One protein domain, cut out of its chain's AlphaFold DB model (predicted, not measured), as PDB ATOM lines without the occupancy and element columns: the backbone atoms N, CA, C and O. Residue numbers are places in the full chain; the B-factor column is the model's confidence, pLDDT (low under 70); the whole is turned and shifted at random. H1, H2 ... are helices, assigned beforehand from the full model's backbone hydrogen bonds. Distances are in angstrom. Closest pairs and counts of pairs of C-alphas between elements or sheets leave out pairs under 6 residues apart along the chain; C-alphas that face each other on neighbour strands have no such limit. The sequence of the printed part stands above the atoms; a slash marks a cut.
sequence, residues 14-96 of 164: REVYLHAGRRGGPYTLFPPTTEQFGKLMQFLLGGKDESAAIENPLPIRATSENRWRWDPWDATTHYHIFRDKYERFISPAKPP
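This is residues 14 to 96 of the 164 residues of an uncharacterized protein of Fusarium sp. AF-4 (UniProt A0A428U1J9). This is a loose, elongated chain with little regular structure: two short helices, H1 and H2, sit far apart, with long unnamed stretches before, between and after them. Between the two helices, residues 18 to 19 and 29 to 30 make a short antiparallel pairing. The 83 printed residues hold H1, then H2, and no named strand; the class is all helix, though the helices hold only 18 residues. The whole is loose, with a radius of gyration of the C-alphas of 15.2 A and spans of 51 by 27 by 23 A.

H1, residues 34 to 45, and H2, residues 72 to 77, are apart. In both helices every O i to N i+4 pair is within hydrogen-bond range.

Residues 14 to 33 have no named element. H1 is 16.1 A long, from C-alpha 34 at (137.231, 134.891, 174.066). H2 is 8.6 A long and ends at C-alpha 77, at (126.613, 154.386, 188.579).

The C-alphas of Asp 49 and Ala 93, the two farthest apart, are 51.0 A apart. The link from H1 to H2, 26 residues, is long. The printed part has no cut. Its mean pLDDT is 84.8; residues 14, 21 and 48 to 53 are under 70.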
ATOM      1  N   ARG A  14     132.835 138.371 187.950       62.03
ATOM      2  CA  ARG A  14     133.552 137.377 187.118       62.03
ATOM      3  C   ARG A  14     133.944 137.881 185.731       62.03
ATOM      4  O   ARG A  14     134.658 137.186 185.018       62.03
ATOM      5  N   GLU A  15     133.472 139.058 185.349       79.38
ATOM      6  CA  GLU A  15     133.673 139.598 184.009       79.38
ATOM      7  C   GLU A  15     134.673 140.750 184.035       79.38
ATOM      8  O   GLU A  15     134.675 141.580 184.947       79.38
ATOM      9  N   VAL A  16     135.542 140.780 183.026       88.62
ATOM     10  CA  VAL A  16     136.559 141.814 182.847       88.62
ATOM     11  C   VAL A  16     136.083 142.768 181.768       88.62
ATOM     12  O   VAL A  16     135.777 142.343 180.659       88.62
ATOM     13  N   TYR A  17     136.080 144.059 182.078       91.44
ATOM     14  CA  TYR A  17     135.774 145.117 181.125       91.44
ATOM     15  C   TYR A  17     136.993 146.011 180.945       91.44
ATOM     16  O   TYR A  17     137.676 146.369 181.906       91.44
ATOM     17  N   LEU A  18     137.268 146.366 179.697       90.94
ATOM     18  CA  LEU A  18     138.401 147.185 179.307       90.94
ATOM     19  C   LEU A  18     137.916 148.558 178.859       90.94
ATOM     20  O   LEU A  18     136.906 148.701 178.171       90.94
ATOM     21  N   HIS A  19     138.678 149.577 179.236       87.44
ATOM     22  CA  HIS A  19     138.534 150.921 178.704       87.44
ATOM     23  C   HIS A  19     139.543 151.083 177.565       87.44
ATOM     24  O   HIS A  19     140.741 150.933 177.799       87.44
ATOM     25  N   ALA A  20     139.101 151.404 176.343       79.56
ATOM     26  CA  ALA A  20     140.005 151.407 175.185       79.56
ATOM     27  C   ALA A  20     141.160 152.408 175.336       79.56
ATOM     28  O   ALA A  20     142.261 152.153 174.859       79.56
ATOM     29  N   GLY A  21     140.904 153.556 175.982       69.25
ATOM     30  CA  GLY A  21     141.932 154.517 176.418       69.25
ATOM     31  C   GLY A  21     142.752 155.157 175.288       69.25
ATOM     32  O   GLY A  21     143.672 155.926 175.550       69.25
ATOM     33  N   ARG A  22     142.423 154.854 174.028       75.88
ATOM     34  CA  ARG A  22     143.132 155.285 172.825       75.88
ATOM     35  C   ARG A  22     142.350 156.391 172.128       75.88
ATOM     36  O   ARG A  22     141.146 156.267 171.920       75.88
ATOM     37  N   ARG A  23     143.049 157.437 171.677       75.25
ATOM     38  CA  ARG A  23     142.470 158.465 170.799       75.25
ATOM     39  C   ARG A  23     141.932 157.813 169.517       75.25
ATOM     40  O   ARG A  23     142.685 157.132 168.824       75.25
ATOM     41  N   GLY A  24     140.646 158.013 169.225       75.50
ATOM     42  CA  GLY A  24     139.955 157.393 168.086       75.50
ATOM     43  C   GLY A  24     139.492 155.945 168.312       75.50
ATOM     44  O   GLY A  24     138.991 155.329 167.380       75.50
ATOM     45  N   GLY A  25     139.678 155.389 169.514       83.25
ATOM     46  CA  GLY A  25     138.998 154.165 169.944       83.25
ATOM     47  C   GLY A  25     137.653 154.473 170.610       83.25
ATOM     48  O   GLY A  25     137.335 155.647 170.809       83.25
ATOM     49  N   PRO A  26     136.878 153.440 170.979       88.94
ATOM     50  CA  PRO A  26     135.605 153.657 171.644       88.94
ATOM     51  C   PRO A  26     135.762 154.263 173.034       88.94
ATOM     52  O   PRO A  26     136.687 153.923 173.778       88.94
ATOM     53  N   TYR A  27     134.802 155.099 173.407       87.81
ATOM     54  CA  TYR A  27     134.634 155.591 174.772       87.81
ATOM     55  C   TYR A  27     133.934 154.577 175.675       87.81
ATOM     56  O   TYR A  27     134.143 154.585 176.887       87.81
ATOM     57  N   THR A  28     133.125 153.691 175.098       91.12
ATOM     58  CA  THR A  28     132.445 152.621 175.828       91.12
ATOM     59  C   THR A  28     133.433 151.625 176.424       91.12
ATOM     60  O   THR A  28     134.435 151.267 175.795       91.12
ATOM     61  N   LEU A  29     133.098 151.097 177.596       92.56
ATOM     62  CA  LEU A  29     133.734 149.899 178.124       92.56
ATOM     63  C   LEU A  29     133.306 148.689 177.298       92.56
ATOM     64  O   LEU A  29     132.165 148.614 176.843       92.56
ATOM     65  N   PHE A  30     134.207 147.734 177.127       93.69
ATOM     66  CA  PHE A  30     133.930 146.526 176.361       93.69
ATOM     67  C   PHE A  30     134.562 145.303 177.033       93.69
ATOM     68  O   PHE A  30     135.667 145.416 177.575       93.69
ATOM     69  N   PRO A  31     133.903 144.136 177.017       93.94
ATOM     70  CA  PRO A  31     134.554 142.903 177.424       93.94
ATOM     71  C   PRO A  31     135.523 142.446 176.319       93.94
ATOM     72  O   PRO A  31     135.238 142.638 175.129       93.94
ATOM     73  N   PRO A  32     136.680 141.853 176.663       94.06
ATOM     74  CA  PRO A  32     137.537 141.218 175.671       94.06
ATOM     75  C   PRO A  32     136.793 140.049 175.012       94.06
ATOM     76  O   PRO A  32     136.000 139.366 175.659       94.06
ATOM     77  N   THR A  33     137.066 139.788 173.733       93.75
ATOM     78  CA  THR A  33     136.572 138.556 173.099       93.75
ATOM     79  C   THR A  33     137.220 137.336 173.754       93.75
ATOM     80  O   THR A  33     138.284 137.448 174.369       93.75
ATOM     81  N   THR A  34     136.635 136.148 173.580       92.56
ATOM     82  CA  THR A  34     137.231 134.891 174.066       92.56
ATOM     83  C   THR A  34     138.672 134.721 173.582       92.56
ATOM     84  O   THR A  34     139.541 134.324 174.355       92.56
ATOM     85  N   GLU A  35     138.950 135.082 172.327       93.38
ATOM     86  CA  GLU A  35     140.299 135.039 171.760       93.38
ATOM     87  C   GLU A  35     141.236 136.056 172.429       93.38
ATOM     88  O   GLU A  35     142.336 135.700 172.849       93.38
ATOM     89  N   GLN A  36     140.805 137.313 172.569       94.19
ATOM     90  CA  GLN A  36     141.608 138.359 173.211       94.19
ATOM     91  C   GLN A  36     141.909 138.020 174.673       94.19
ATOM     92  O   GLN A  36     143.038 138.196 175.130       94.19
ATOM     93  N   PHE A  37     140.912 137.512 175.399       92.62
ATOM     94  CA  PHE A  37     141.064 137.077 176.780       92.62
ATOM     95  C   PHE A  37     141.998 135.868 176.884       92.62
ATOM     96  O   PHE A  37     142.898 135.870 177.720       92.62
ATOM     97  N   GLY A  38     141.844 134.875 176.004       91.38
ATOM     98  CA  GLY A  38     142.710 133.698 175.950       91.38
ATOM     99  C   GLY A  38     144.175 134.064 175.717       91.38
ATOM    100  O   GLY A  38     145.039 133.646 176.488       91.38
ATOM    101  N   LYS A  39     144.451 134.923 174.726       91.69
ATOM    102  CA  LYS A  39     145.806 135.434 174.461       91.69
ATOM    103  C   LYS A  39     146.367 136.207 175.655       91.69
ATOM    104  O   LYS A  39     147.529 136.028 176.009       91.69
ATOM    105  N   LEU A  40     145.546 137.033 176.313       91.31
ATOM    106  CA  LEU A  40     145.959 137.757 177.517       91.31
ATOM    107  C   LEU A  40     146.327 136.806 178.662       91.31
ATOM    108  O   LEU A  40     147.363 136.995 179.292       91.31
ATOM    109  N   MET A  41     145.508 135.788 178.929       91.19
ATOM    110  CA  MET A  41     145.791 134.809 179.982       91.19
ATOM    111  C   MET A  41     147.050 134.003 179.672       91.19
ATOM    112  O   MET A  41     147.876 133.819 180.561       91.19
ATOM    113  N   GLN A  42     147.239 133.586 178.418       90.12
ATOM    114  CA  GLN A  42     148.453 132.896 177.989       90.12
ATOM    115  C   GLN A  42     149.700 133.763 178.207       90.12
ATOM    116  O   GLN A  42     150.687 133.285 178.752       90.12
ATOM    117  N   PHE A  43     149.645 135.046 177.843       89.56
ATOM    118  CA  PHE A  43     150.749 135.983 178.054       89.56
ATOM    119  C   PHE A  43     151.067 136.222 179.535       89.56
ATOM    120  O   PHE A  43     152.235 136.250 179.911       89.56
ATOM    121  N   LEU A  44     150.049 136.383 180.382       88.25
ATOM    122  CA  LEU A  44     150.244 136.672 181.808       88.25
ATOM    123  C   LEU A  44     150.679 135.451 182.628       88.25
ATOM    124  O   LEU A  44     151.365 135.615 183.634       88.25
ATOM    125  N   LEU A  45     150.240 134.252 182.239       88.62
ATOM    126  CA  LEU A  45     150.466 133.011 182.989       88.62
ATOM    127  C   LEU A  45     151.555 132.118 182.379       88.62
ATOM    128  O   LEU A  45     151.935 131.129 183.005       88.62
ATOM    129  N   GLY A  46     152.040 132.439 181.178       83.31
ATOM    130  CA  GLY A  46     153.073 131.677 180.483       83.31
ATOM    131  C   GLY A  46     154.376 131.582 181.279       83.31
ATOM    132  O   GLY A  46     154.801 132.534 181.940       83.31
ATOM    133  N   GLY A  47     155.024 130.416 181.223       75.12
ATOM    134  CA  GLY A  47     156.298 130.182 181.902       75.12
ATOM    135  C   GLY A  47     157.443 131.006 181.300       75.12
ATOM    136  O   GLY A  47     157.409 131.370 180.127       75.12
ATOM    137  N   LYS A  48     158.502 131.270 182.083       66.31
ATOM    138  CA  LYS A  48     159.688 132.023 181.616       66.31
ATOM    139  C   LYS A  48     160.316 131.444 180.341       66.31
ATOM    140  O   LYS A  48     160.766 132.220 179.504       66.31
ATOM    141  N   ASP A  49     160.296 130.123 180.184       66.38
ATOM    142  CA  ASP A  49     160.882 129.428 179.030       66.38
ATOM    143  C   ASP A  49     159.987 129.495 177.775       66.38
ATOM    144  O   ASP A  49     160.478 129.421 176.653       66.38
ATOM    145  N   GLU A  50     158.680 129.719 177.950       62.25
ATOM    146  CA  GLU A  50     157.703 129.940 176.871       62.25
ATOM    147  C   GLU A  50     157.559 131.431 176.520       62.25
ATOM    148  O   GLU A  50     157.081 131.792 175.446       62.25
ATOM    149  N   SER A  51     158.008 132.317 177.414       58.53
ATOM    150  CA  SER A  51     157.810 133.769 177.346       58.53
ATOM    151  C   SER A  51     158.459 134.422 176.118       58.53
ATOM    152  O   SER A  51     157.960 135.431 175.629       58.53
ATOM    153  N   ALA A  52     159.522 133.827 175.562       62.19
ATOM    154  CA  ALA A  52     160.136 134.300 174.318       62.19
ATOM    155  C   ALA A  52     159.293 133.999 173.059       62.19
ATOM    156  O   ALA A  52     159.489 134.649 172.034       62.19
ATOM    157  N   ALA A  53     158.370 133.031 173.125       69.50
ATOM    158  CA  ALA A  53     157.510 132.624 172.010       69.50
ATOM    159  C   ALA A  53     156.083 133.191 172.099       69.50
ATOM    160  O   ALA A  53     155.361 133.181 171.103       69.50
ATOM    161  N   ILE A  54     155.657 133.674 173.270       77.88
ATOM    162  CA  ILE A  54     154.310 134.218 173.450       77.88
ATOM    163  C   ILE A  54     154.275 135.669 172.960       77.88
ATOM    164  O   ILE A  54     154.877 136.565 173.552       77.88
ATOM    165  N   GLU A  55     153.540 135.905 171.874       84.31
ATOM    166  CA  GLU A  55     153.291 137.248 171.353       84.31
ATOM    167  C   GLU A  55     152.555 138.102 172.397       84.31
ATOM    168  O   GLU A  55     151.565 137.669 172.989       84.31
ATOM    169  N   ASN A  56     153.029 139.330 172.622       88.81
ATOM    170  CA  ASN A  56     152.393 140.259 173.550       88.81
ATOM    171  C   ASN A  56     151.043 140.745 172.978       88.81
ATOM    172  O   ASN A  56     151.041 141.472 171.983       88.81
ATOM    173  N   PRO A  57     149.894 140.427 173.611       90.62
ATOM    174  CA  PRO A  57     148.573 140.786 173.097       90.62
ATOM    175  C   PRO A  57     148.176 142.236 173.409       90.62
ATOM    176  O   PRO A  57     147.069 142.662 173.067       90.62
ATOM    177  N   LEU A  58     149.030 142.999 174.101       90.50
ATOM    178  CA  LEU A  58     148.757 144.380 174.480       90.50
ATOM    179  C   LEU A  58     149.257 145.380 173.417       90.50
ATOM    180  O   LEU A  58     150.361 145.233 172.896       90.50
ATOM    181  N   PRO A  59     148.499 146.462 173.150       90.00
ATOM    182  CA  PRO A  59     147.205 146.792 173.752       90.00
ATOM    183  C   PRO A  59     146.053 145.978 173.142       90.00
ATOM    184  O   PRO A  59     145.963 145.846 171.922       90.00
ATOM    185  N   ILE A  60     145.108 145.534 173.981       90.38
ATOM    186  CA  ILE A  60     143.858 144.928 173.500       90.38
ATOM    187  C   ILE A  60     143.007 146.020 172.856       90.38
ATOM    188  O   ILE A  60     142.651 147.017 173.490       90.38
ATOM    189  N   ARG A  61     142.687 145.836 171.575       90.62
ATOM    190  CA  ARG A  61     141.905 146.788 170.784       90.62
ATOM    191  C   ARG A  61     140.462 146.318 170.672       90.62
ATOM    192  O   ARG A  61     140.221 145.179 170.286       90.62
ATOM    193  N   ALA A  62     139.524 147.215 170.952       92.19
ATOM    194  CA  ALA A  62     138.114 146.962 170.695       92.19
ATOM    195  C   ALA A  62     137.847 146.824 169.189       92.19
ATOM    196  O   ALA A  62     138.344 147.621 168.389       92.19
ATOM    197  N   THR A  63     137.022 145.852 168.826       93.19
ATOM    198  CA  THR A  63     136.494 145.612 167.480       93.19
ATOM    199  C   THR A  63     134.964 145.549 167.525       93.19
ATOM    200  O   THR A  63     134.355 145.669 168.594       93.19
ATOM    201  N   SER A  64     134.323 145.356 166.369       94.06
ATOM    202  CA  SER A  64     132.878 145.095 166.276       94.06
ATOM    203  C   SER A  64     132.431 143.862 167.064       94.06
ATOM    204  O   SER A  64     131.272 143.789 167.463       94.06
ATOM    205  N   GLU A  65     133.340 142.921 167.323       95.12
ATOM    206  CA  GLU A  65     133.055 141.660 168.016       95.12
ATOM    207  C   GLU A  65     133.050 141.808 169.539       95.12
ATOM    208  O   GLU A  65     132.520 140.961 170.253       95.12
ATOM    209  N   ASN A  66     133.613 142.899 170.063       94.88
ATOM    210  CA  ASN A  66     133.547 143.214 171.484       94.88
ATOM    211  C   ASN A  66     132.149 143.749 171.834       94.88
ATOM    212  O   ASN A  66     131.935 144.964 171.901       94.88
ATOM    213  N   ARG A  67     131.197 142.823 171.993       93.38
ATOM    214  CA  ARG A  67     129.777 143.071 172.283       93.38
ATOM    215  C   ARG A  67     129.469 142.997 173.779       93.38
ATOM    216  O   ARG A  67     130.297 142.561 174.567       93.38
ATOM    217  N   TRP A  68     128.286 143.495 174.144       93.50
ATOM    218  CA  TRP A  68     127.907 143.972 175.483       93.50
ATOM    219  C   TRP A  68     128.742 145.155 175.985       93.50
ATOM    220  O   TRP A  68     129.389 145.112 177.031       93.50
ATOM    221  N   ARG A  69     128.727 146.242 175.213       93.31
ATOM    222  CA  ARG A  69     129.428 147.476 175.570       93.31
ATOM    223  C   ARG A  69     128.672 148.289 176.605       93.31
ATOM    224  O   ARG A  69     127.449 148.261 176.628       93.31
ATOM    225  N   TRP A  70     129.382 149.044 177.432       92.62
ATOM    226  CA  TRP A  70     128.778 149.859 178.484       92.62
ATOM    227  C   TRP A  70     129.219 151.315 178.384       92.62
ATOM    228  O   TRP A  70     130.403 151.605 178.196       92.62
ATOM    229  N   ASP A  71     128.276 152.239 178.558       90.50
ATOM    230  CA  ASP A  71     128.608 153.643 178.798       90.50
ATOM    231  C   ASP A  71     129.387 153.758 180.120       90.50
ATOM    232  O   ASP A  71     128.924 153.210 181.119       90.50
ATOM    233  N   PRO A  72     130.528 154.469 180.181       88.19
ATOM    234  CA  PRO A  72     131.295 154.598 181.415       88.19
ATOM    235  C   PRO A  72     130.514 155.169 182.604       88.19
ATOM    236  O   PRO A  72     130.767 154.753 183.733       88.19
ATOM    237  N   TRP A  73     129.590 156.113 182.381       87.75
ATOM    238  CA  TRP A  73     128.822 156.697 183.481       87.75
ATOM    239  C   TRP A  73     127.793 155.702 184.028       87.75
ATOM    240  O   TRP A  73     127.770 155.456 185.237       87.75
ATOM    241  N   ASP A  74     127.004 155.065 183.158       89.81
ATOM    242  CA  ASP A  74     126.045 154.029 183.555       89.81
ATOM    243  C   ASP A  74     126.752 152.827 184.192       89.81
ATOM    244  O   ASP A  74     126.324 152.329 185.234       89.81
ATOM    245  N   ALA A  75     127.856 152.380 183.587       89.50
ATOM    246  CA  ALA A  75     128.666 151.256 184.041       89.50
ATOM    247  C   ALA A  75     129.021 151.391 185.522       89.50
ATOM    248  O   ALA A  75     128.798 150.470 186.306       89.50
ATOM    249  N   THR A  76     129.524 152.559 185.926       87.12
ATOM    250  CA  THR A  76     129.908 152.802 187.316       87.12
ATOM    251  C   THR A  76     128.699 153.093 188.214       87.12
ATOM    252  O   THR A  76     128.644 152.573 189.330       87.12
ATOM    253  N   THR A  77     127.724 153.880 187.746       87.38
ATOM    254  CA  THR A  77     126.613 154.386 188.579       87.38
ATOM    255  C   THR A  77     125.508 153.356 188.813       87.38
ATOM    256  O   THR A  77     124.939 153.297 189.901       87.38
ATOM    257  N   HIS A  78     125.195 152.543 187.805       87.81
ATOM    258  CA  HIS A  78     124.038 151.643 187.806       87.81
ATOM    259  C   HIS A  78     124.417 150.163 187.780       87.81
ATOM    260  O   HIS A  78     123.686 149.342 188.329       87.81
ATOM    261  N   TYR A  79     125.556 149.819 187.174       87.50
ATOM    262  CA  TYR A  79     125.929 148.420 186.918       87.50
ATOM    263  C   TYR A  79     127.149 147.942 187.710       87.50
ATOM    264  O   TYR A  79     127.535 146.782 187.604       87.50
ATOM    265  N   HIS A  80     127.729 148.808 188.547       86.75
ATOM    266  CA  HIS A  80     128.877 148.512 189.406       86.75
ATOM    267  C   HIS A  80     130.092 147.916 188.668       86.75
ATOM    268  O   HIS A  80     130.819 147.077 189.201       86.75
ATOM    269  N   ILE A  81     130.330 148.384 187.442       87.19
ATOM    270  CA  ILE A  81     131.504 148.067 186.630       87.19
ATOM    271  C   ILE A  81     132.529 149.183 186.845       87.19
ATOM    272  O   ILE A  81     132.428 150.281 186.292       87.19
ATOM    273  N   PHE A  82     133.519 148.899 187.685       83.94
ATOM    274  CA  PHE A  82     134.628 149.794 187.996       83.94
ATOM    275  C   PHE A  82     135.841 148.991 188.463       83.94
ATOM    276  O   PHE A  82     135.708 147.885 188.981       83.94
ATOM    277  N   ARG A  83     137.035 149.568 188.305       79.62
ATOM    278  CA  ARG A  83     138.261 149.015 188.897       79.62
ATOM    279  C   ARG A  83     138.304 149.288 190.400       79.62
ATOM    280  O   ARG A  83     138.602 148.385 191.175       79.62
ATOM    281  N   ASP A  84     137.976 150.513 190.800       79.62
ATOM    282  CA  ASP A  84     137.817 150.934 192.191       79.62
ATOM    283  C   ASP A  84     136.668 151.953 192.277       79.62
ATOM    284  O   ASP A  84     136.564 152.866 191.455       79.62
ATOM    285  N   LYS A  85     135.792 151.789 193.277       74.62
ATOM    286  CA  LYS A  85     134.627 152.657 193.517       74.62
ATOM    287  C   LYS A  85     134.994 154.111 193.842       74.62
ATOM    288  O   LYS A  85     134.123 154.971 193.776       74.62
ATOM    289  N   TYR A  86     136.245 154.378 194.214       78.25
ATOM    290  CA  TYR A  86     136.752 155.712 194.541       78.25
ATOM    291  C   TYR A  86     137.677 156.300 193.463       78.25
ATOM    292  O   TYR A  86     138.086 157.450 193.589       78.25
ATOM    293  N   GLU A  87     138.015 155.553 192.403       72.75
ATOM    294  CA  GLU A  87     138.995 155.995 191.392       72.75
ATOM    295  C   GLU A  87     138.494 157.170 190.546       72.75
ATOM    296  O   GLU A  87     139.295 157.954 190.035       72.75
ATOM    297  N   ARG A  88     137.175 157.312 190.380       71.88
ATOM    298  CA  ARG A  88     136.577 158.351 189.537       71.88
ATOM    299  C   ARG A  88     135.529 159.136 190.308       71.88
ATOM    300  O   ARG A  88     134.620 158.559 190.897       71.88
ATOM    301  N   PHE A  89     135.620 160.462 190.236       77.62
ATOM    302  CA  PHE A  89     134.500 161.320 190.598       77.62
ATOM    303  C   PHE A  89     133.396 161.140 189.555       77.62
ATOM    304  O   PHE A  89     133.576 161.468 188.381       77.62
ATOM    305  N   ILE A  90     132.264 160.592 189.983       77.06
ATOM    306  CA  ILE A  90     131.091 160.417 189.133       77.06
ATOM    307  C   ILE A  90     130.223 161.655 189.303       77.06
ATOM    308  O   ILE A  90     129.780 161.968 190.408       77.06
ATOM    309  N   SER A  91     129.973 162.362 188.202       81.19
ATOM    310  CA  SER A  91     128.989 163.442 188.197       81.19
ATOM    311  C   SER A  91     127.623 162.895 188.641       81.19
ATOM    312  O   SER A  91     127.187 161.892 188.075       81.19
ATOM    313  N   PRO A  92     126.911 163.543 189.584       84.06
ATOM    314  CA  PRO A  92     125.566 163.124 189.989       84.06
ATOM    315  C   PRO A  92     124.571 163.073 188.824       84.06
ATOM    316  O   PRO A  92     123.631 162.284 188.841       84.06
ATOM    317  N   ALA A  93     124.783 163.917 187.812       86.88
ATOM    318  CA  ALA A  93     124.019 163.915 186.575       86.88
ATOM    319  C   ALA A  93     124.811 163.234 185.456       86.88
ATOM    320  O   ALA A  93     126.008 163.505 185.285       86.88
ATOM    321  N   LYS A  94     124.122 162.406 184.665       85.00
ATOM    322  CA  LYS A  94     124.691 161.800 183.466       85.00
ATOM    323  C   LYS A  94     125.083 162.896 182.469       85.00
ATOM    324  O   LYS A  94     124.241 163.736 182.141       85.00
ATOM    325  N   PRO A  95     126.338 162.925 181.993       81.31
ATOM    326  CA  PRO A  95     126.731 163.862 180.953       81.31
ATOM    327  C   PRO A  95     125.945 163.581 179.662       81.31
ATOM    328  O   PRO A  95     125.573 162.432 179.411       81.31
ATOM    329  N   PRO A  96     125.701 164.596 178.815       79.38
ATOM    330  CA  PRO A  96     125.045 164.388 177.531       79.38
ATOM    331  C   PRO A  96     125.778 163.329 176.702       79.38
ATOM    332  O   PRO A  96     127.000 163.388 176.549       79.38
TER     333      PRO A  96